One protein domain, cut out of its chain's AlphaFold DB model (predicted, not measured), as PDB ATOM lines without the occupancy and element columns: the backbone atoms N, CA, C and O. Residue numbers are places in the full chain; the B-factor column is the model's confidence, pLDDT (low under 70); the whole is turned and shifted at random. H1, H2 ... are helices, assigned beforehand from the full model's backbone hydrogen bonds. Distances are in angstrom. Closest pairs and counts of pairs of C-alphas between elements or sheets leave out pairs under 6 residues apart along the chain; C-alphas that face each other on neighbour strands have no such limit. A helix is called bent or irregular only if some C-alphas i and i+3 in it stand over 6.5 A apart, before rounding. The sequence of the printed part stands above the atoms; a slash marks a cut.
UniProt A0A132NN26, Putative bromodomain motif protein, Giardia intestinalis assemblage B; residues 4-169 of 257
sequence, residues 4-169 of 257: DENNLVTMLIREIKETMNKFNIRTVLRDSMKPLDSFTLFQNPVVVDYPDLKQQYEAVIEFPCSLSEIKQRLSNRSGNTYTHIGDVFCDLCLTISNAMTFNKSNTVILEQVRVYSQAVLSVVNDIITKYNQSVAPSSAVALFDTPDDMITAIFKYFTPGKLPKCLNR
ATOM      1  N   ASP A   4      90.848   6.228  47.709       74.31
ATOM      2  CA  ASP A   4      90.637   4.774  47.694       74.31
ATOM      3  C   ASP A   4      90.526   4.177  49.105       74.31
ATOM      4  O   ASP A   4      89.695   3.313  49.378       74.31
ATOM      5  N   GLU A   5      91.320   4.705  50.036       83.81
ATOM      6  CA  GLU A   5      91.311   4.326  51.447       83.81
ATOM      7  C   GLU A   5      89.962   4.665  52.100       83.81
ATOM      8  O   GLU A   5      89.413   3.882  52.874       83.81
ATOM      9  N   ASN A   6      89.400   5.823  51.747       87.12
ATOM     10  CA  ASN A   6      88.096   6.261  52.231       87.12
ATOM     11  C   ASN A   6      86.948   5.417  51.657       87.12
ATOM     12  O   ASN A   6      85.984   5.114  52.368       87.12
ATOM     13  N   ASN A   7      87.057   5.014  50.390       93.94
ATOM     14  CA  ASN A   7      86.064   4.165  49.737       93.94
ATOM     15  C   ASN A   7      86.043   2.768  50.367       93.94
ATOM     16  O   ASN A   7      84.965   2.278  50.712       93.94
ATOM     17  N   LEU A   8      87.218   2.162  50.594       94.69
ATOM     18  CA  LEU A   8      87.326   0.867  51.273       94.69
ATOM     19  C   LEU A   8      86.700   0.933  52.665       94.69
ATOM     20  O   LEU A   8      85.830   0.128  52.983       94.69
ATOM     21  N   VAL A   9      87.087   1.921  53.477       93.12
ATOM     22  CA  VAL A   9      86.513   2.102  54.819       93.12
ATOM     23  C   VAL A   9      84.998   2.243  54.751       93.12
ATOM     24  O   VAL A   9      84.295   1.589  55.516       93.12
ATOM     25  N   THR A  10      84.491   3.047  53.816       92.25
ATOM     26  CA  THR A  10      83.051   3.247  53.621       92.25
ATOM     27  C   THR A  10      82.325   1.944  53.294       92.25
ATOM     28  O   THR A  10      81.224   1.737  53.801       92.25
ATOM     29  N   MET A  11      82.927   1.067  52.489       94.50
ATOM     30  CA  MET A  11      82.384  -0.263  52.220       94.50
ATOM     31  C   MET A  11      82.438  -1.147  53.470       94.50
ATOM     32  O   MET A  11      81.430  -1.744  53.831       94.50
ATOM     33  N   LEU A  12      83.584  -1.222  54.151       94.56
ATOM     34  CA  LEU A  12      83.771  -2.118  55.294       94.56
ATOM     35  C   LEU A  12      82.812  -1.812  56.451       94.56
ATOM     36  O   LEU A  12      82.383  -2.742  57.121       94.56
ATOM     37  N   ILE A  13      82.446  -0.542  56.658       91.88
ATOM     38  CA  ILE A  13      81.485  -0.114  57.690       91.88
ATOM     39  C   ILE A  13      80.023  -0.138  57.225       91.88
ATOM     40  O   ILE A  13      79.171   0.434  57.903       91.88
ATOM     41  N   ARG A  14      79.697  -0.733  56.072       91.31
ATOM     42  CA  ARG A  14      78.291  -0.991  55.725       91.31
ATOM     43  C   ARG A  14      77.757  -2.147  56.538       91.31
ATOM     44  O   ARG A  14      78.428  -3.173  56.680       91.31
ATOM     45  N   GLU A  15      76.540  -1.988  57.039       89.50
ATOM     46  CA  GLU A  15      75.924  -3.010  57.867       89.50
ATOM     47  C   GLU A  15      75.449  -4.185  57.012       89.50
ATOM     48  O   GLU A  15      74.850  -4.007  55.951       89.50
ATOM     49  N   ILE A  16      75.638  -5.418  57.482       90.12
ATOM     50  CA  ILE A  16      75.279  -6.613  56.698       90.12
ATOM     51  C   ILE A  16      73.763  -6.785  56.492       90.12
ATOM     52  O   ILE A  16      73.335  -7.600  55.668       90.12
ATOM     53  N   LYS A  17      72.944  -6.043  57.253       85.12
ATOM     54  CA  LYS A  17      71.484  -5.982  57.083       85.12
ATOM     55  C   LYS A  17      71.054  -5.064  55.937       85.12
ATOM     56  O   LYS A  17      69.919  -5.187  55.481       85.12
ATOM     57  N   GLU A  18      71.939  -4.189  55.461       85.75
ATOM     58  CA  GLU A  18      71.691  -3.350  54.290       85.75
ATOM     59  C   GLU A  18      71.682  -4.173  52.986       85.75
ATOM     60  O   GLU A  18      71.889  -5.395  52.952       85.75
ATOM     61  N   THR A  19      71.435  -3.477  51.877       85.94
ATOM     62  CA  THR A  19      71.484  -4.027  50.526       85.94
ATOM     63  C   THR A  19      72.619  -3.414  49.703       85.94
ATOM     64  O   THR A  19      72.948  -2.233  49.817       85.94
ATOM     65  N   MET A  20      73.200  -4.232  48.826       84.25
ATOM     66  CA  MET A  20      73.988  -3.801  47.670       84.25
ATOM     67  C   MET A  20      73.089  -3.941  46.444       84.25
ATOM     68  O   MET A  20      72.728  -5.056  46.055       84.25
ATOM     69  N   ASN A  21      72.678  -2.822  45.846       80.94
ATOM     70  CA  ASN A  21      71.605  -2.808  44.850       80.94
ATOM     71  C   ASN A  21      70.325  -3.469  45.405       80.94
ATOM     72  O   ASN A  21      69.791  -3.045  46.430       80.94
ATOM     73  N   LYS A  22      69.840  -4.519  44.730       80.94
ATOM     74  CA  LYS A  22      68.654  -5.302  45.108       80.94
ATOM     75  C   LYS A  22      68.988  -6.507  45.994       80.94
ATOM     76  O   LYS A  22      68.078  -7.210  46.422       80.94
ATOM     77  N   PHE A  23      70.270  -6.774  46.247       86.62
ATOM     78  CA  PHE A  23      70.707  -7.960  46.974       86.62
ATOM     79  C   PHE A  23      71.011  -7.623  48.426       86.62
ATOM     80  O   PHE A  23      71.686  -6.644  48.732       86.62
ATOM     81  N   ASN A  24      70.526  -8.463  49.333       90.44
ATOM     82  CA  ASN A  24      70.887  -8.384  50.738       90.44
ATOM     83  C   ASN A  24      72.377  -8.734  50.921       90.44
ATOM     84  O   ASN A  24      72.834  -9.757  50.403       90.44
ATOM     85  N   ILE A  25      73.119  -7.906  51.664       93.38
ATOM     86  CA  ILE A  25      74.577  -8.044  51.817       93.38
ATOM     87  C   ILE A  25      74.952  -9.385  52.444       93.38
ATOM     88  O   ILE A  25      75.827 -10.075  51.930       93.38
ATOM     89  N   ARG A  26      74.249  -9.810  53.499       92.31
ATOM     90  CA  ARG A  26      74.460 -11.127  54.122       92.31
ATOM     91  C   ARG A  26      74.306 -12.277  53.118       92.31
ATOM     92  O   ARG A  26      75.101 -13.215  53.150       92.31
ATOM     93  N   THR A  27      73.334 -12.206  52.206       91.94
ATOM     94  CA  THR A  27      73.190 -13.201  51.126       91.94
ATOM     95  C   THR A  27      74.375 -13.167  50.164       91.94
ATOM     96  O   THR A  27      74.917 -14.226  49.856       91.94
ATOM     97  N   VAL A  28      74.812 -11.973  49.741       94.62
ATOM     98  CA  VAL A  28      75.984 -11.809  48.863       94.62
ATOM     99  C   VAL A  28      77.223 -12.443  49.493       94.62
ATOM    100  O   VAL A  28      77.873 -13.254  48.844       94.62
ATOM    101  N   LEU A  29      77.502 -12.137  50.763       95.75
ATOM    102  CA  LEU A  29      78.636 -12.693  51.507       95.75
ATOM    103  C   LEU A  29      78.588 -14.224  51.539       95.75
ATOM    104  O   LEU A  29      79.550 -14.885  51.157       95.75
ATOM    105  N   ARG A  30      77.441 -14.796  51.924       94.12
ATOM    106  CA  ARG A  30      77.266 -16.252  51.988       94.12
ATOM    107  C   ARG A  30      77.472 -16.920  50.629       94.12
ATOM    108  O   ARG A  30      78.115 -17.962  50.557       94.12
ATOM    109  N   ASP A  31      76.915 -16.348  49.566       94.56
ATOM    110  CA  ASP A  31      77.011 -16.929  48.227       94.56
ATOM    111  C   ASP A  31      78.427 -16.818  47.657       94.56
ATOM    112  O   ASP A  31      78.920 -17.789  47.084       94.56
ATOM    113  N   SER A  32      79.100 -15.685  47.868       96.38
ATOM    114  CA  SER A  32      80.498 -15.489  47.473       96.38
ATOM    115  C   SER A  32      81.448 -16.439  48.199       96.38
ATOM    116  O   SER A  32      82.455 -16.830  47.625       96.38
ATOM    117  N   MET A  33      81.131 -16.859  49.427       96.62
ATOM    118  CA  MET A  33      81.979 -17.759  50.217       96.62
ATOM    119  C   MET A  33      81.869 -19.248  49.851       96.62
ATOM    120  O   MET A  33      82.720 -20.022  50.281       96.62
ATOM    121  N   LYS A  34      80.878 -19.670  49.053       96.38
ATOM    122  CA  LYS A  34      80.671 -21.088  48.674       96.38
ATOM    123  C   LYS A  34      81.917 -21.809  48.129       96.38
ATOM    124  O   LYS A  34      82.117 -22.966  48.489       96.38
ATOM    125  N   PRO A  35      82.789 -21.191  47.305       96.69
ATOM    126  CA  PRO A  35      84.008 -21.856  46.832       96.69
ATOM    127  C   PRO A  35      84.947 -22.304  47.963       96.69
ATOM    128  O   PRO A  35      85.716 -23.254  47.786       96.69
ATOM    129  N   LEU A  36      84.863 -21.662  49.134       97.62
ATOM    130  CA  LEU A  36      85.688 -21.991  50.296       97.62
ATOM    131  C   LEU A  36      85.285 -23.319  50.951       97.62
ATOM    132  O   LEU A  36      86.053 -23.850  51.744       97.62
ATOM    133  N   ASP A  37      84.125 -23.887  50.612       96.44
ATOM    134  CA  ASP A  37      83.634 -25.165  51.154       96.44
ATOM    135  C   ASP A  37      84.546 -26.345  50.793       96.44
ATOM    136  O   ASP A  37      84.579 -27.347  51.502       96.44
ATOM    137  N   SER A  38      85.325 -26.213  49.714       96.38
ATOM    138  CA  SER A  38      86.290 -27.228  49.281       96.38
ATOM    139  C   SER A  38      87.526 -27.334  50.188       96.38
ATOM    140  O   SER A  38      88.244 -28.331  50.137       96.38
ATOM    141  N   PHE A  39      87.770 -26.340  51.048       96.88
ATOM    142  CA  PHE A  39      88.946 -26.273  51.911       96.88
ATOM    143  C   PHE A  39      88.642 -26.854  53.295       96.88
ATOM    144  O   PHE A  39      88.310 -26.122  54.231       96.88
ATOM    145  N   THR A  40      88.743 -28.178  53.424       94.69
ATOM    146  CA  THR A  40      88.372 -28.932  54.639       94.69
ATOM    147  C   THR A  40      89.143 -28.498  55.886       94.69
ATOM    148  O   THR A  40      88.527 -28.330  56.933       94.69
ATOM    149  N   LEU A  41      90.446 -28.214  55.758       95.00
ATOM    150  CA  LEU A  41      91.327 -27.788  56.860       95.00
ATOM    151  C   LEU A  41      90.843 -26.526  57.598       95.00
ATOM    152  O   LEU A  41      91.213 -26.299  58.744       95.00
ATOM    153  N   PHE A  42      90.028 -25.695  56.942       97.56
ATOM    154  CA  PHE A  42      89.557 -24.417  57.481       97.56
ATOM    155  C   PHE A  42      88.068 -24.443  57.850       97.56
ATOM    156  O   PHE A  42      87.524 -23.406  58.233       97.56
ATOM    157  N   GLN A  43      87.379 -25.586  57.702       96.81
ATOM    158  CA  GLN A  43      85.941 -25.666  57.976       96.81
ATOM    159  C   GLN A  43      85.640 -25.622  59.467       96.81
ATOM    160  O   GLN A  43      84.855 -24.777  59.892       96.81
ATOM    161  N   ASN A  44      86.251 -26.499  60.257       97.00
ATOM    162  CA  ASN A  44      85.927 -26.639  61.671       97.00
ATOM    163  C   ASN A  44      86.945 -25.907  62.555       97.00
ATOM    164  O   ASN A  44      88.073 -25.649  62.120       97.00
ATOM    165  N   PRO A  45      86.581 -25.576  63.805       96.50
ATOM    166  CA  PRO A  45      87.551 -25.099  64.778       96.50
ATOM    167  C   PRO A  45      88.668 -26.129  64.971       96.50
ATOM    168  O   PRO A  45      88.401 -27.320  65.132       96.50
ATOM    169  N   VAL A  46      89.923 -25.670  65.030       95.50
ATOM    170  CA  VAL A  46      91.098 -26.554  65.171       95.50
ATOM    171  C   VAL A  46      90.969 -27.473  66.385       95.50
ATOM    172  O   VAL A  46      91.286 -28.651  66.305       95.50
ATOM    173  N   VAL A  47      90.445 -26.957  67.496       95.94
ATOM    174  CA  VAL A  47      90.274 -27.706  68.750       95.94
ATOM    175  C   VAL A  47      89.164 -28.764  68.695       95.94
ATOM    176  O   VAL A  47      89.084 -29.600  69.590       95.94
ATOM    177  N   VAL A  48      88.303 -28.724  67.674       95.50
ATOM    178  CA  VAL A  48      87.273 -29.744  67.426       95.50
ATOM    179  C   VAL A  48      87.862 -30.896  66.615       95.50
ATOM    180  O   VAL A  48      87.705 -32.048  67.009       95.50
ATOM    181  N   ASP A  49      88.572 -30.591  65.526       95.38
ATOM    182  CA  ASP A  49      89.198 -31.617  64.679       95.38
ATOM    183  C   ASP A  49      90.453 -32.227  65.336       95.38
ATOM    184  O   ASP A  49      90.772 -33.396  65.119       95.38
ATOM    185  N   TYR A  50      91.154 -31.444  66.162       95.19
ATOM    186  CA  TYR A  50      92.411 -31.805  66.820       95.19
ATOM    187  C   TYR A  50      92.386 -31.425  68.312       95.19
ATOM    188  O   TYR A  50      93.105 -30.514  68.739       95.19
ATOM    189  N   PRO A  51      91.580 -32.114  69.141       96.44
ATOM    190  CA  PRO A  51      91.423 -31.780  70.558       96.44
ATOM    191  C   PRO A  51      92.741 -31.843  71.344       96.44
ATOM    192  O   PRO A  51      92.959 -31.029  72.241       96.44
ATOM    193  N   ASP A  52      93.658 -32.733  70.958       97.50
ATOM    194  CA  ASP A  52      94.976 -32.875  71.594       97.50
ATOM    195  C   ASP A  52      95.869 -31.635  71.411       97.50
ATOM    196  O   ASP A  52      96.766 -31.380  72.215       97.50
ATOM    197  N   LEU A  53      95.617 -30.825  70.375       94.75
ATOM    198  CA  LEU A  53      96.363 -29.593  70.118       94.75
ATOM    199  C   LEU A  53      95.817 -28.391  70.887       94.75
ATOM    200  O   LEU A  53      96.457 -27.341  70.861       94.75
ATOM    201  N   LYS A  54      94.680 -28.519  71.584       95.06
ATOM    202  CA  LYS A  54      93.972 -27.391  72.207       95.06
ATOM    203  C   LYS A  54      94.889 -26.486  73.023       95.06
ATOM    204  O   LYS A  54      94.960 -25.293  72.755       95.06
ATOM    205  N   GLN A  55      95.635 -27.058  73.968       96.38
ATOM    206  CA  GLN A  55      96.500 -26.277  74.854       96.38
ATOM    207  C   GLN A  55      97.613 -25.547  74.088       96.38
ATOM    208  O   GLN A  55      97.927 -24.403  74.400       96.38
ATOM    209  N   GLN A  56      98.206 -26.191  73.078       96.69
ATOM    210  CA  GLN A  56      99.259 -25.579  72.262       96.69
ATOM    211  C   GLN A  56      98.692 -24.485  71.357       96.69
ATOM    212  O   GLN A  56      99.328 -23.454  71.155       96.69
ATOM    213  N   TYR A  57      97.493 -24.709  70.820       96.50
ATOM    214  CA  TYR A  57      96.810 -23.780  69.934       96.50
ATOM    215  C   TYR A  57      96.378 -22.516  70.677       96.50
ATOM    216  O   TYR A  57      96.745 -21.421  70.264       96.50
ATOM    217  N   GLU A  58      95.697 -22.657  71.814       95.44
ATOM    218  CA  GLU A  58      95.235 -21.534  72.643       95.44
ATOM    219  C   GLU A  58      96.395 -20.749  73.282       95.44
ATOM    220  O   GLU A  58      96.250 -19.567  73.575       95.44
ATOM    221  N   ALA A  59      97.573 -21.363  73.451       96.56
ATOM    222  CA  ALA A  59      98.773 -20.659  73.913       96.56
ATOM    223  C   ALA A  59      99.383 -19.716  72.857       96.56
ATOM    224  O   ALA A  59     100.186 -18.849  73.200       96.56
ATOM    225  N   VAL A  60      99.048 -19.903  71.576       96.50
ATOM    226  CA  VAL A  60      99.628 -19.154  70.447       96.50
ATOM    227  C   VAL A  60      98.587 -18.276  69.753       96.50
ATOM    228  O   VAL A  60      98.920 -17.197  69.266       96.50
ATOM    229  N   ILE A  61      97.341 -18.743  69.675       97.19
ATOM    230  CA  ILE A  61      96.258 -18.121  68.920       97.19
ATOM    231  C   ILE A  61      95.248 -17.496  69.879       97.19
ATOM    232  O   ILE A  61      94.492 -18.195  70.546       97.19
ATOM    233  N   GLU A  62      95.219 -16.164  69.892       94.38
ATOM    234  CA  GLU A  62      94.334 -15.363  70.749       94.38
ATOM    235  C   GLU A  62      92.871 -15.390  70.273       94.38
ATOM    236  O   GLU A  62      91.951 -15.524  71.074       94.38
ATOM    237  N   PHE A  63      92.651 -15.308  68.956       94.50
ATOM    238  CA  PHE A  63      91.319 -15.238  68.348       94.50
ATOM    239  C   PHE A  63      91.103 -16.408  67.382       94.50
ATOM    240  O   PHE A  63      91.278 -16.243  66.170       94.50
ATOM    241  N   PRO A  64      90.767 -17.610  67.887       94.75
ATOM    242  CA  PRO A  64      90.477 -18.757  67.038       94.75
ATOM    243  C   PRO A  64      89.236 -18.489  66.173       94.75
ATOM    244  O   PRO A  64      88.266 -17.881  66.625       94.75
ATOM    245  N   CYS A  65      89.275 -18.929  64.916       94.75
ATOM    246  CA  CYS A  65      88.170 -18.761  63.978       94.75
ATOM    247  C   CYS A  65      88.220 -19.829  62.881       94.75
ATOM    248  O   CYS A  65      89.301 -20.200  62.416       94.75
ATOM    249  N   SER A  66      87.048 -20.280  62.439       97.25
ATOM    250  CA  SER A  66      86.859 -21.252  61.357       97.25
ATOM    251  C   SER A  66      85.732 -20.843  60.404       97.25
ATOM    252  O   SER A  66      84.878 -20.017  60.732       97.25
ATOM    253  N   LEU A  67      85.689 -21.427  59.200       97.81
ATOM    254  CA  LEU A  67      84.647 -21.113  58.215       97.81
ATOM    255  C   LEU A  67      83.247 -21.530  58.678       97.81
ATOM    256  O   LEU A  67      82.279 -20.853  58.333       97.81
ATOM    257  N   SER A  68      83.117 -22.617  59.443       95.56
ATOM    258  CA  SER A  68      81.833 -23.043  60.015       95.56
ATOM    259  C   SER A  68      81.283 -21.998  60.983       95.56
ATOM    260  O   SER A  68      80.115 -21.628  60.867       95.56
ATOM    261  N   GLU A  69      82.127 -21.435  61.848       94.31
ATOM    262  CA  GLU A  69      81.748 -20.354  62.762       94.31
ATOM    263  C   GLU A  69      81.368 -19.081  62.002       94.31
ATOM    264  O   GLU A  69      80.331 -18.483  62.298       94.31
ATOM    265  N   ILE A  70      82.131 -18.701  60.967       95.69
ATOM    266  CA  ILE A  70      81.802 -17.538  60.122       95.69
ATOM    267  C   ILE A  70      80.433 -17.733  59.456       95.69
ATOM    268  O   ILE A  70      79.565 -16.857  59.507       95.69
ATOM    269  N   LYS A  71      80.189 -18.907  58.863       94.19
ATOM    270  CA  LYS A  71      78.905 -19.247  58.227       94.19
ATOM    271  C   LYS A  71      77.757 -19.269  59.234       94.19
ATOM    272  O   LYS A  71      76.658 -18.807  58.910       94.19
ATOM    273  N   GLN A  72      77.995 -19.774  60.441       91.88
ATOM    274  CA  GLN A  72      77.009 -19.795  61.516       91.88
ATOM    275  C   GLN A  72      76.657 -18.371  61.956       91.88
ATOM    276  O   GLN A  72      75.474 -18.038  61.999       91.88
ATOM    277  N   ARG A  73      77.650 -17.505  62.201       90.19
ATOM    278  CA  ARG A  73      77.447 -16.085  62.556       90.19
ATOM    279  C   ARG A  73      76.740 -15.302  61.449       90.19
ATOM    280  O   ARG A  73      75.905 -14.451  61.740       90.19
ATOM    281  N   LEU A  74      77.021 -15.613  60.181       90.19
ATOM    282  CA  LEU A  74      76.300 -15.047  59.035       90.19
ATOM    283  C   LEU A  74      74.849 -15.532  58.949       90.19
ATOM    284  O   LEU A  74      73.982 -14.773  58.516       90.19
ATOM    285  N   SER A  75      74.583 -16.785  59.318       85.00
ATOM    286  CA  SER A  75      73.251 -17.399  59.222       85.00
ATOM    287  C   SER A  75      72.359 -17.063  60.411       85.00
ATOM    288  O   SER A  75      71.136 -16.999  60.261       85.00
ATOM    289  N   ASN A  76      72.957 -16.845  61.580       75.50
ATOM    290  CA  ASN A  76      72.226 -16.539  62.792       75.50
ATOM    291  C   ASN A  76      71.571 -15.150  62.689       75.50
ATOM    292  O   ASN A  76      72.161 -14.191  62.190       75.50
ATOM    293  N   ARG A  77      70.318 -15.057  63.137       63.50
ATOM    294  CA  ARG A  77      69.561 -13.798  63.222       63.50
ATOM    295  C   ARG A  77      69.350 -13.331  64.662       63.50
ATOM    296  O   ARG A  77      68.876 -12.220  64.847       63.50
ATOM    297  N   SER A  78      69.703 -14.155  65.648       52.28
ATOM    298  CA  SER A  78      69.513 -13.898  67.076       52.28
ATOM    299  C   SER A  78      70.782 -14.296  67.844       52.28
ATOM    300  O   SER A  78      71.054 -15.487  68.016       52.28
ATOM    301  N   GLY A  79      71.588 -13.320  68.276       58.81
ATOM    302  CA  GLY A  79      72.834 -13.542  69.030       58.81
ATOM    303  C   GLY A  79      74.045 -12.795  68.458       58.81
ATOM    304  O   GLY A  79      73.880 -11.787  67.782       58.81
ATOM    305  N   ASN A  80      75.259 -13.294  68.736       59.56
ATOM    306  CA  ASN A  80      76.535 -12.760  68.231       59.56
ATOM    307  C   ASN A  80      76.602 -12.863  66.693       59.56
ATOM    308  O   ASN A  80      77.030 -13.875  66.132       59.56
ATOM    309  N   THR A  81      76.091 -11.837  66.016       74.06
ATOM    310  CA  THR A  81      76.088 -11.707  64.558       74.06
ATOM    311  C   THR A  81      77.070 -10.637  64.127       74.06
ATOM    312  O   THR A  81      77.246  -9.634  64.815       74.06
ATOM    313  N   TYR A  82      77.623 -10.791  62.929       89.12
ATOM    314  CA  TYR A  82      78.360  -9.706  62.296       89.12
ATOM    315  C   TYR A  82      77.488  -8.464  62.149       89.12
ATOM    316  O   TYR A  82      76.310  -8.565  61.796       89.12
ATOM    317  N   THR A  83      78.076  -7.296  62.398       87.69
ATOM    318  CA  THR A  83      77.374  -6.025  62.219       87.69
ATOM    319  C   THR A  83      77.687  -5.468  60.839       87.69
ATOM    320  O   THR A  83      76.770  -5.086  60.113       87.69
ATOM    321  N   HIS A  84      78.954  -5.511  60.428       92.38
ATOM    322  CA  HIS A  84      79.449  -4.912  59.198       92.38
ATOM    323  C   HIS A  84      80.188  -5.908  58.302       92.38
ATOM    324  O   HIS A  84      80.625  -6.974  58.735       92.38
ATOM    325  N   ILE A  85      80.362  -5.536  57.031       95.44
ATOM    326  CA  ILE A  85      81.152  -6.317  56.064       95.44
ATOM    327  C   ILE A  85      82.575  -6.552  56.581       95.44
ATOM    328  O   ILE A  85      83.108  -7.653  56.449       95.44
ATOM    329  N   GLY A  86      83.178  -5.525  57.185       95.75
ATOM    330  CA  GLY A  86      84.538  -5.596  57.701       95.75
ATOM    331  C   GLY A  86      84.734  -6.646  58.790       95.75
ATOM    332  O   GLY A  86      85.817  -7.216  58.853       95.75
ATOM    333  N   ASP A  87      83.700  -6.972  59.571       94.69
ATOM    334  CA  ASP A  87      83.790  -8.026  60.589       94.69
ATOM    335  C   ASP A  87      83.994  -9.401  59.928       94.69
ATOM    336  O   ASP A  87      84.835 -10.193  60.342       94.69
ATOM    337  N   VAL A  88      83.279  -9.654  58.829       96.62
ATOM    338  CA  VAL A  88      83.388 -10.902  58.055       96.62
ATOM    339  C   VAL A  88      84.745 -10.997  57.373       96.62
ATOM    340  O   VAL A  88      85.369 -12.056  57.363       96.62
ATOM    341  N   PHE A  89      85.220  -9.887  56.805       98.06
ATOM    342  CA  PHE A  89      86.532  -9.840  56.161       98.06
ATOM    343  C   PHE A  89      87.651 -10.034  57.185       98.06
ATOM    344  O   PHE A  89      88.633 -10.709  56.884       98.06
ATOM    345  N   CYS A  90      87.497  -9.477  58.389       97.62
ATOM    346  CA  CYS A  90      88.424  -9.667  59.499       97.62
ATOM    347  C   CYS A  90      88.533 -11.151  59.868       97.62
ATOM    348  O   CYS A  90      89.639 -11.689  59.880       97.62
ATOM    349  N   ASP A  91      87.403 -11.837  60.050       97.69
ATOM    350  CA  ASP A  91      87.397 -13.261  60.400       97.69
ATOM    351  C   ASP A  91      87.944 -14.152  59.268       97.69
ATOM    352  O   ASP A  91      88.687 -15.098  59.527       97.69
ATOM    353  N   LEU A  92      87.679 -13.820  57.998       98.31
ATOM    354  CA  LEU A  92      88.320 -14.486  56.853       98.31
ATOM    355  C   LEU A  92      89.842 -14.266  56.812       98.31
ATOM    356  O   LEU A  92      90.588 -15.155  56.413       98.31
ATOM    357  N   CYS A  93      90.328 -13.092  57.215       98.44
ATOM    358  CA  CYS A  93      91.765 -12.838  57.328       98.44
ATOM    359  C   CYS A  93      92.373 -13.582  58.528       98.44
ATOM    360  O   CYS A  93      93.512 -14.050  58.446       98.44
ATOM    361  N   LEU A  94      91.621 -13.735  59.624       97.88
ATOM    362  CA  LEU A  94      92.037 -14.498  60.802       97.88
ATOM    363  C   LEU A  94      92.252 -15.977  60.489       97.88
ATOM    364  O   LEU A  94      93.248 -16.530  60.949       97.88
ATOM    365  N   THR A  95      91.402 -16.621  59.681       98.19
ATOM    366  CA  THR A  95      91.612 -18.040  59.321       98.19
ATOM    367  C   THR A  95      92.963 -18.256  58.627       98.19
ATOM    368  O   THR A  95      93.644 -19.247  58.894       98.19
ATOM    369  N   ILE A  96      93.400 -17.300  57.799       98.44
ATOM    370  CA  ILE A  96      94.717 -17.319  57.149       98.44
ATOM    371  C   ILE A  96      95.819 -17.010  58.170       98.44
ATOM    372  O   ILE A  96      96.774 -17.776  58.304       98.44
ATOM    373  N   SER A  97      95.692 -15.903  58.910       97.88
ATOM    374  CA  SER A  97      96.713 -15.426  59.854       97.88
ATOM    375  C   SER A  97      96.996 -16.435  60.969       97.88
ATOM    376  O   SER A  97      98.161 -16.719  61.269       97.88
ATOM    377  N   ASN A  98      95.952 -17.056  61.519       98.00
ATOM    378  CA  ASN A  98      96.071 -18.090  62.542       98.00
ATOM    379  C   ASN A  98      96.763 -19.336  61.990       98.00
ATOM    380  O   ASN A  98      97.662 -19.879  62.633       98.00
ATOM    381  N   ALA A  99      96.394 -19.766  60.779       97.81
ATOM    382  CA  ALA A  99      97.009 -20.928  60.156       97.81
ATOM    383  C   ALA A  99      98.495 -20.690  59.855       97.81
ATOM    384  O   ALA A  99      99.310 -21.556  60.167       97.81
ATOM    385  N   MET A 100      98.867 -19.513  59.339       97.38
ATOM    386  CA  MET A 100     100.275 -19.139  59.152       97.38
ATOM    387  C   MET A 100     101.033 -19.081  60.481       97.38
ATOM    388  O   MET A 100     102.169 -19.541  60.565       97.38
ATOM    389  N   THR A 101     100.409 -18.534  61.527       97.38
ATOM    390  CA  THR A 101     101.052 -18.319  62.829       97.38
ATOM    391  C   THR A 101     101.299 -19.620  63.581       97.38
ATOM    392  O   THR A 101     102.389 -19.809  64.120       97.38
ATOM    393  N   PHE A 102     100.318 -20.520  63.599       97.81
ATOM    394  CA  PHE A 102     100.441 -21.801  64.288       97.81
ATOM    395  C   PHE A 102     101.338 -22.782  63.519       97.81
ATOM    396  O   PHE A 102     102.119 -23.517  64.116       97.81
ATOM    397  N   ASN A 103     101.295 -22.754  62.182       97.12
ATOM    398  CA  ASN A 103     101.980 -23.729  61.329       97.12
ATOM    399  C   ASN A 103     103.305 -23.222  60.736       97.12
ATOM    400  O   ASN A 103     103.736 -23.733  59.704       97.12
ATOM    401  N   LYS A 104     103.985 -22.256  61.372       95.12
ATOM    402  CA  LYS A 104     105.235 -21.639  60.863       95.12
ATOM    403  C   LYS A 104     106.311 -22.643  60.426       95.12
ATOM    404  O   LYS A 104     107.094 -22.341  59.533       95.12
ATOM    405  N   SER A 105     106.354 -23.822  61.046       95.00
ATOM    406  CA  SER A 105     107.327 -24.883  60.744       95.00
ATOM    407  C   SER A 105     106.781 -26.008  59.854       95.00
ATOM    408  O   SER A 105     107.538 -26.900  59.482       95.00
ATOM    409  N   ASN A 106     105.490 -25.999  59.506       96.25
ATOM    410  CA  ASN A 106     104.848 -27.054  58.720       96.25
ATOM    411  C   ASN A 106     104.611 -26.590  57.276       96.25
ATOM    412  O   ASN A 106     103.563 -26.044  56.933       96.25
ATOM    413  N   THR A 107     105.591 -26.845  56.411       95.31
ATOM    414  CA  THR A 107     105.576 -26.414  55.004       95.31
ATOM    415  C   THR A 107     104.414 -26.995  54.194       95.31
ATOM    416  O   THR A 107     103.908 -26.325  53.298       95.31
ATOM    417  N   VAL A 108     103.943 -28.202  54.528       96.62
ATOM    418  CA  VAL A 108     102.813 -28.858  53.844       96.62
ATOM    419  C   VAL A 108     101.499 -28.132  54.129       96.62
ATOM    420  O   VAL A 108     100.681 -27.949  53.227       96.62
ATOM    421  N   ILE A 109     101.290 -27.696  55.373       96.12
ATOM    422  CA  ILE A 109     100.119 -26.885  55.723       96.12
ATOM    423  C   ILE A 109     100.259 -25.479  55.139       96.12
ATOM    424  O   ILE A 109      99.295 -24.966  54.581       96.12
ATOM    425  N   LEU A 110     101.446 -24.871  55.195       97.69
ATOM    426  CA  LEU A 110     101.656 -23.525  54.651       97.69
ATOM    427  C   LEU A 110     101.385 -23.438  53.141       97.69
ATOM    428  O   LEU A 110     100.831 -22.437  52.690       97.69
ATOM    429  N   GLU A 111     101.677 -24.484  52.366       97.75
ATOM    430  CA  GLU A 111     101.308 -24.511  50.945       97.75
ATOM    431  C   GLU A 111      99.782 -24.564  50.746       97.75
ATOM    432  O   GLU A 111      99.239 -23.859  49.895       97.75
ATOM    433  N   GLN A 112      99.058 -25.313  51.582       97.88
ATOM    434  CA  GLN A 112      97.589 -25.300  51.568       97.88
ATOM    435  C   GLN A 112      97.029 -23.933  51.981       97.88
ATOM    436  O   GLN A 112      96.074 -23.453  51.370       97.88
ATOM    437  N   VAL A 113      97.648 -23.274  52.967       98.19
ATOM    438  CA  VAL A 113      97.301 -21.906  53.381       98.19
ATOM    439  C   VAL A 113      97.508 -20.921  52.234       98.19
ATOM    440  O   VAL A 113      96.660 -20.058  52.034       98.19
ATOM    441  N   ARG A 114      98.571 -21.070  51.435       98.19
ATOM    442  CA  ARG A 114      98.825 -20.227  50.255       98.19
ATOM    443  C   ARG A 114      97.738 -20.376  49.190       98.19
ATOM    444  O   ARG A 114      97.311 -19.384  48.609       98.19
ATOM    445  N   VAL A 115      97.276 -21.598  48.920       98.38
ATOM    446  CA  VAL A 115      96.172 -21.825  47.968       98.38
ATOM    447  C   VAL A 115      94.858 -21.278  48.529       98.38
ATOM    448  O   VAL A 115      94.110 -20.604  47.820       98.38
ATOM    449  N   TYR A 116      94.596 -21.512  49.814       98.56
ATOM    450  CA  TYR A 116      93.413 -21.006  50.502       98.56
ATOM    451  C   TYR A 116      93.372 -19.472  50.551       98.56
ATOM    452  O   TYR A 116      92.330 -18.883  50.273       98.56
ATOM    453  N   SER A 117      94.496 -18.807  50.825       98.56
ATOM    454  CA  SER A 117      94.562 -17.343  50.891       98.56
ATOM    455  C   SER A 117      94.236 -16.687  49.551       98.56
ATOM    456  O   SER A 117      93.569 -15.655  49.522       98.56
ATOM    457  N   GLN A 118      94.622 -17.318  48.438       98.50
ATOM    458  CA  GLN A 118      94.243 -16.882  47.092       98.50
ATOM    459  C   GLN A 118      92.744 -17.071  46.827       98.50
ATOM    460  O   GLN A 118      92.107 -16.209  46.221       98.50
ATOM    461  N   ALA A 119      92.150 -18.161  47.322       98.62
ATOM    462  CA  ALA A 119      90.706 -18.354  47.240       98.62
ATOM    463  C   ALA A 119      89.950 -17.293  48.059       98.62
ATOM    464  O   ALA A 119      88.997 -16.703  47.557       98.62
ATOM    465  N   VAL A 120      90.404 -16.983  49.278       98.69
ATOM    466  CA  VAL A 120      89.821 -15.910  50.105       98.69
ATOM    467  C   VAL A 120      89.971 -14.543  49.432       98.69
ATOM    468  O   VAL A 120      88.998 -13.793  49.381       98.69
ATOM    469  N   LEU A 121      91.138 -14.239  48.852       98.69
ATOM    470  CA  LEU A 121      91.355 -13.020  48.067       98.69
ATOM    471  C   LEU A 121      90.343 -12.906  46.919       98.69
ATOM    472  O   LEU A 121      89.729 -11.857  46.733       98.69
ATOM    473  N   SER A 122      90.124 -13.997  46.177       98.56
ATOM    474  CA  SER A 122      89.132 -14.042  45.099       98.56
ATOM    475  C   SER A 122      87.711 -13.790  45.611       98.56
ATOM    476  O   SER A 122      86.980 -13.017  44.994       98.56
ATOM    477  N   VAL A 123      87.335 -14.370  46.756       98.50
ATOM    478  CA  VAL A 123      86.033 -14.137  47.400       98.50
ATOM    479  C   VAL A 123      85.863 -12.671  47.801       98.50
ATOM    480  O   VAL A 123      84.838 -12.061  47.495       98.50
ATOM    481  N   VAL A 124      86.870 -12.080  48.445       98.50
ATOM    482  CA  VAL A 124      86.852 -10.670  48.859       98.50
ATOM    483  C   VAL A 124      86.744  -9.743  47.646       98.50
ATOM    484  O   VAL A 124      85.899  -8.847  47.633       98.50
ATOM    485  N   ASN A 125      87.524  -9.992  46.592       98.38
ATOM    486  CA  ASN A 125      87.478  -9.206  45.359       98.38
ATOM    487  C   ASN A 125      86.159  -9.376  44.583       98.38
ATOM    488  O   ASN A 125      85.685  -8.413  43.977       98.38
ATOM    489  N   ASP A 126      85.521 -10.549  44.626       97.62
ATOM    490  CA  ASP A 126      84.173 -10.752  44.072       97.62
ATOM    491  C   ASP A 126      83.132  -9.905  44.821       97.62
ATOM    492  O   ASP A 126      82.315  -9.217  44.203       97.62
ATOM    493  N   ILE A 127      83.202  -9.869  46.154       97.31
ATOM    494  CA  ILE A 127      82.317  -9.034  46.981       97.31
ATOM    495  C   ILE A 127      82.548  -7.547  46.685       97.31
ATOM    496  O   ILE A 127      81.579  -6.810  46.495       97.31
ATOM    497  N   ILE A 128      83.808  -7.109  46.572       97.44
ATOM    498  CA  ILE A 128      84.148  -5.733  46.176       97.44
ATOM    499  C   ILE A 128      83.610  -5.420  44.778       97.44
ATOM    500  O   ILE A 128      83.040  -4.355  44.556       97.44
ATOM    501  N   THR A 129      83.726  -6.350  43.834       96.56
ATOM    502  CA  THR A 129      83.212  -6.165  42.472       96.56
ATOM    503  C   THR A 129      81.696  -5.971  42.477       96.56
ATOM    504  O   THR A 129      81.189  -5.027  41.864       96.56
ATOM    505  N   LYS A 130      80.959  -6.802  43.224       95.50
ATOM    506  CA  LYS A 130      79.502  -6.668  43.404       95.50
ATOM    507  C   LYS A 130      79.125  -5.365  44.109       95.50
ATOM    508  O   LYS A 130      78.138  -4.729  43.739       95.50
ATOM    509  N   TYR A 131      79.923  -4.932  45.083       95.25
ATOM    510  CA  TYR A 131      79.758  -3.634  45.731       95.25
ATOM    511  C   TYR A 131      79.963  -2.475  44.750       95.25
ATOM    512  O   TYR A 131      79.124  -1.577  44.684       95.25
ATOM    513  N   ASN A 132      81.023  -2.513  43.941       95.88
ATOM    514  CA  ASN A 132      81.352  -1.480  42.960       95.88
ATOM    515  C   ASN A 132      80.260  -1.311  41.897       95.88
ATOM    516  O   ASN A 132      80.015  -0.201  41.439       95.88
ATOM    517  N   GLN A 133      79.537  -2.384  41.565       94.56
ATOM    518  CA  GLN A 133      78.350  -2.332  40.698       94.56
ATOM    519  C   GLN A 133      77.146  -1.622  41.344       94.56
ATOM    520  O   GLN A 133      76.141  -1.387  40.673       94.56
ATOM    521  N   SER A 134      77.197  -1.329  42.646       92.06
ATOM    522  CA  SER A 134      76.115  -0.691  43.405       92.06
ATOM    523  C   SER A 134      76.364   0.764  43.782       92.06
ATOM    524  O   SER A 134      75.522   1.391  44.425       92.06
ATOM    525  N   VAL A 135      77.513   1.312  43.389       93.06
ATOM    526  CA  VAL A 135      77.928   2.669  43.749       93.06
ATOM    527  C   VAL A 135      78.414   3.441  42.528       93.06
ATOM    528  O   VAL A 135      78.702   2.874  41.478       93.06
ATOM    529  N   ALA A 136      78.495   4.765  42.657       93.69
ATOM    530  CA  ALA A 136      79.084   5.600  41.619       93.69
ATOM    531  C   ALA A 136      80.579   5.263  41.433       93.69
ATOM    532  O   ALA A 136      81.245   4.946  42.423       93.69
ATOM    533  N   PRO A 137      81.150   5.422  40.223       92.94
ATOM    534  CA  PRO A 137      82.566   5.136  39.968       92.94
ATOM    535  C   PRO A 137      83.539   5.859  40.911       92.94
ATOM    536  O   PRO A 137      84.567   5.307  41.281       92.94
ATOM    537  N   SER A 138      83.198   7.068  41.371       93.50
ATOM    538  CA  SER A 138      84.000   7.838  42.335       93.50
ATOM    539  C   SER A 138      84.057   7.231  43.746       93.50
ATOM    540  O   SER A 138      84.925   7.598  44.539       93.50
ATOM    541  N   SER A 139      83.122   6.329  44.059       94.31
ATOM    542  CA  SER A 139      82.999   5.600  45.329       94.31
ATOM    543  C   SER A 139      83.438   4.136  45.212       94.31
ATOM    544  O   SER A 139      83.277   3.377  46.170       94.31
ATOM    545  N   ALA A 140      83.953   3.727  44.047       96.00
ATOM    546  CA  ALA A 140      84.443   2.376  43.830       96.00
ATOM    547  C   ALA A 140      85.671   2.090  44.706       96.00
ATOM    548  O   ALA A 140      86.496   2.966  44.980       96.00
ATOM    549  N   VAL A 141      85.774   0.845  45.150       96.88
ATOM    550  CA  VAL A 141      86.872   0.323  45.959       96.88
ATOM    551  C   VAL A 141      87.833  -0.422  45.041       96.88
ATOM    552  O   VAL A 141      87.404  -1.239  44.226       96.88
ATOM    553  N   ALA A 142      89.128  -0.134  45.163       96.62
ATOM    554  CA  ALA A 142      90.157  -0.877  44.447       96.62
ATOM    555  C   ALA A 142      90.172  -2.348  44.892       96.62
ATOM    556  O   ALA A 142      89.954  -2.652  46.066       96.62
ATOM    557  N   LEU A 143      90.424  -3.253  43.948       97.69
ATOM    558  CA  LEU A 143      90.642  -4.663  44.258       97.69
ATOM    559  C   LEU A 143      92.002  -4.841  44.939       97.69
ATOM    560  O   LEU A 143      92.910  -4.034  44.745       97.69
ATOM    561  N   PHE A 144      92.135  -5.904  45.725       97.81
ATOM    562  CA  PHE A 144      93.413  -6.293  46.309       97.81
ATOM    563  C   PHE A 144      94.208  -7.154  45.326       97.81
ATOM    564  O   PHE A 144      93.650  -8.078  44.729       97.81
ATOM    565  N   ASP A 145      95.507  -6.885  45.206       97.19
ATOM    566  CA  ASP A 145      96.404  -7.641  44.328       97.19
ATOM    567  C   ASP A 145      96.945  -8.906  45.006       97.19
ATOM    568  O   ASP A 145      97.072  -9.954  44.371       97.19
ATOM    569  N   THR A 146      97.240  -8.829  46.309       98.38
ATOM    570  CA  THR A 146      97.797  -9.946  47.083       98.38
ATOM    571  C   THR A 146      97.022 -10.207  48.381       98.38
ATOM    572  O   THR A 146      96.381  -9.299  48.922       98.38
ATOM    573  N   PRO A 147      97.085 -11.439  48.933       98.25
ATOM    574  CA  PRO A 147      96.498 -11.729  50.240       98.25
ATOM    575  C   PRO A 147      97.107 -10.887  51.370       98.25
ATOM    576  O   PRO A 147      96.388 -10.507  52.290       98.25
ATOM    577  N   ASP A 148      98.399 -10.557  51.292       97.94
ATOM    578  CA  ASP A 148      99.086  -9.762  52.316       97.94
ATOM    579  C   ASP A 148      98.597  -8.308  52.332       97.94
ATOM    580  O   ASP A 148      98.357  -7.748  53.409       97.94
ATOM    581  N   ASP A 149      98.369  -7.717  51.153       97.38
ATOM    582  CA  ASP A 149      97.783  -6.377  51.027       97.38
ATOM    583  C   ASP A 149      96.371  -6.340  51.615       97.38
ATOM    584  O   ASP A 149      96.030  -5.430  52.376       97.38
ATOM    585  N   MET A 150      95.565  -7.363  51.309       97.94
ATOM    586  CA  MET A 150      94.221  -7.535  51.858       97.94
ATOM    587  C   MET A 150      94.257  -7.637  53.388       97.94
ATOM    588  O   MET A 150      93.621  -6.827  54.061       97.94
ATOM    589  N   ILE A 151      95.024  -8.575  53.955       97.88
ATOM    590  CA  ILE A 151      95.107  -8.781  55.413       97.88
ATOM    591  C   ILE A 151      95.557  -7.493  56.109       97.88
ATOM    592  O   ILE A 151      94.927  -7.050  57.074       97.88
ATOM    593  N   THR A 152      96.602  -6.849  55.585       96.88
ATOM    594  CA  THR A 152      97.137  -5.597  56.136       96.88
ATOM    595  C   THR A 152      96.090  -4.485  56.115       96.88
ATOM    596  O   THR A 152      95.891  -3.795  57.120       96.88
ATOM    597  N   ALA A 153      95.389  -4.311  54.992       96.31
ATOM    598  CA  ALA A 153      94.371  -3.279  54.845       96.31
ATOM    599  C   ALA A 153      93.151  -3.525  55.745       96.31
ATOM    600  O   ALA A 153      92.646  -2.577  56.348       96.31
ATOM    601  N   ILE A 154      92.690  -4.772  55.869       96.94
ATOM    602  CA  ILE A 154      91.538  -5.116  56.710       96.94
ATOM    603  C   ILE A 154      91.875  -4.945  58.193       96.94
ATOM    604  O   ILE A 154      91.174  -4.202  58.884       96.94
ATOM    605  N   PHE A 155      92.982  -5.519  58.679       96.06
ATOM    606  CA  PHE A 155      93.371  -5.431  60.095       96.06
ATOM    607  C   PHE A 155      93.726  -4.015  60.558       96.06
ATOM    608  O   PHE A 155      93.591  -3.697  61.747       96.06
ATOM    609  N   LYS A 156      94.110  -3.130  59.627       94.56
ATOM    610  CA  LYS A 156      94.280  -1.699  59.905       94.56
ATOM    611  C   LYS A 156      93.000  -1.061  60.459       94.56
ATOM    612  O   LYS A 156      93.092  -0.218  61.354       94.56
ATOM    613  N   TYR A 157      91.829  -1.450  59.950       92.94
ATOM    614  CA  TYR A 157      90.538  -0.852  60.312       92.94
ATOM    615  C   TYR A 157      89.714  -1.720  61.256       92.94
ATOM    616  O   TYR A 157      89.170  -1.206  62.233       92.94
ATOM    617  N   PHE A 158      89.650  -3.016  60.969       93.62
ATOM    618  CA  PHE A 158      88.931  -4.030  61.730       93.62
ATOM    619  C   PHE A 158      89.969  -4.922  62.399       93.62
ATOM    620  O   PHE A 158      90.405  -5.928  61.845       93.62
ATOM    621  N   THR A 159      90.437  -4.490  63.569       89.50
ATOM    622  CA  THR A 159      91.387  -5.270  64.361       89.50
ATOM    623  C   THR A 159      90.622  -6.368  65.115       89.50
ATOM    624  O   THR A 159      89.659  -6.028  65.801       89.50
ATOM    625  N   PRO A 160      91.043  -7.645  65.028       87.25
ATOM    626  CA  PRO A 160      90.440  -8.747  65.778       87.25
ATOM    627  C   PRO A 160      90.238  -8.429  67.261       87.25
ATOM    628  O   PRO A 160      91.114  -7.836  67.894       87.25
ATOM    629  N   GLY A 161      89.070  -8.795  67.792       80.56
ATOM    630  CA  GLY A 161      88.735  -8.624  69.210       80.56
ATOM    631  C   GLY A 161      88.620  -7.174  69.687       80.56
ATOM    632  O   GLY A 161      88.561  -6.935  70.888       80.56
ATOM    633  N   LYS A 162      88.631  -6.187  68.780       81.81
ATOM    634  CA  LYS A 162      88.544  -4.765  69.130       81.81
ATOM    635  C   LYS A 162      87.490  -4.067  68.291       81.81
ATOM    636  O   LYS A 162      87.284  -4.393  67.123       81.81
ATOM    637  N   LEU A 163      86.885  -3.031  68.870       81.12
ATOM    638  CA  LEU A 163      86.010  -2.130  68.128       81.12
ATOM    639  C   LEU A 163      86.753  -1.561  66.906       81.12
ATOM    640  O   LEU A 163      87.873  -1.049  67.054       81.12
ATOM    641  N   PRO A 164      86.153  -1.615  65.706       87.88
ATOM    642  CA  PRO A 164      86.820  -1.119  64.512       87.88
ATOM    643  C   PRO A 164      87.174   0.367  64.607       87.88
ATOM    644  O   PRO A 164      86.335   1.232  64.867       87.88
ATOM    645  N   LYS A 165      88.447   0.678  64.344       84.00
ATOM    646  CA  LYS A 165      89.046   2.017  64.519       84.00
ATOM    647  C   LYS A 165      88.468   3.058  63.563       84.00
ATOM    648  O   LYS A 165      88.603   4.259  63.780       84.00
ATOM    649  N   CYS A 166      87.854   2.600  62.478       82.88
ATOM    650  CA  CYS A 166      87.238   3.443  61.461       82.88
ATOM    651  C   CYS A 166      85.801   3.877  61.801       82.88
ATOM    652  O   CYS A 166      85.213   4.675  61.066       82.88
ATOM    653  N   LEU A 167      85.225   3.393  62.906       77.75
ATOM    654  CA  LEU A 167      83.878   3.757  63.336       77.75
ATOM    655  C   LEU A 167      83.887   5.103  64.056       77.75
ATOM    656  O   LEU A 167      83.847   5.178  65.278       77.75
ATOM    657  N   ASN A 168      83.912   6.178  63.275       66.56
ATOM    658  CA  ASN A 168      83.797   7.544  63.795       66.56
ATOM    659  C   ASN A 168      82.635   8.333  63.175       66.56
ATOM    660  O   ASN A 168      82.503   9.542  63.368       66.56
ATOM    661  N   ARG A 169      81.744   7.655  62.439       60.31
ATOM    662  CA  ARG A 169      80.437   8.231  62.105       60.31
ATOM    663  C   ARG A 169      79.682   8.433  63.412       60.31
ATOM    664  O   ARG A 169      79.703   7.543  64.258       60.31
TER     665      ARG A 169
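What this domain is: This is residues 4 to 169 of the 257 residues of the protein "Putative bromodomain motif protein" of Giardia intestinalis assemblage B (UniProt A0A132NN26). Two long helices, H7 and H8, lie side by side as a hairpin that makes the core and the long axis, with H9 crossing both of them, H6 beside H7, and H2 and H3 following each other along H8. H1 meets the first turn of H7 at one end of the body, and the small pair H4 and H5 lies towards the other end. The printed part has 166 residues with nine named helices, H1 to H9 in order, and no named strand: all helix. It is compact, with a radius of gyration of the C-alphas of 15.8 A and spans of 50 by 36 by 31 A.

How they stand to each other: Start at H8, residues 107 to 132, which with H7, residues 85 to 102, is a hub; each touches four helices. They form a helical hairpin at a shallow tilt of 11 degrees, opposite ways, and their closest C-alphas, of Ile 96 and Ser 117, are 6.3 A apart. H9, residues 147 to 157, touches H7 at a steep tilt of 57 degrees, closest at the C-alphas of Cys 93 and Ile 151, 5.6 A. H9 also touches H8, at Leu 121 and Pro 147, C-alphas 5.7 A apart. H6, residues 67 to 75, forms a helical hairpin with H7 at a shallow tilt of 14 degrees, with the C-alphas of Ile 70 and Asp 91 closest at 7.0 A. H2, residues 25 to 32, touches H8 with C-alphas of Ser 32 and Val 123 at 5.7 A, and only just touches H6, with 3 pairs of C-alphas within 8 A, the closest those of Arg 26 and Leu 74 at 6.5 A. H3, residues 34 to 38, touches H8 at Leu 36 and Ala 119, C-alphas 6.9 A apart. H1, residues 4 to 12, and H7 touch only at their ends, the C-alphas of Leu 12 and Gly 86 being closest at 4.3 A. H4, residues 46 to 49, touches H5, residues 51 to 58, at Val 47 and Lys 54, C-alphas 5.1 A apart; H5 is close to H7 but not clearly touching. In H1, H2 and H6 every O i to N i+4 pair is within hydrogen-bond range, against 13 of 14 in H7, 21 of 22 in H8, 6 of 7 in H9, 2 of 4 in H5 and 0 of 1 in H3, where 1 of 2 O i to N i+3 pairs is; H4 is too short for an i+4 pair.

Where its parts are: Find C-alpha 107 at (105.576, -26.414, 55.004); from there H8 runs 36.8 A to C-alpha 132 at (81.352, -1.480, 42.960). H7 spans 26.1 A, H9 16.0 A. H5 is irregular, with C-alphas 52 and 55 at 7.5 A.

The domain as a whole: The C-alphas of Asp 52 and Ser 138, the farthest apart, are 51.3 A from each other. The printed part has no cut; the links H1 to H2 and H8 to H9 are long. Look for pLDDT under 70 at residues 77 to 80 and 168 to 169.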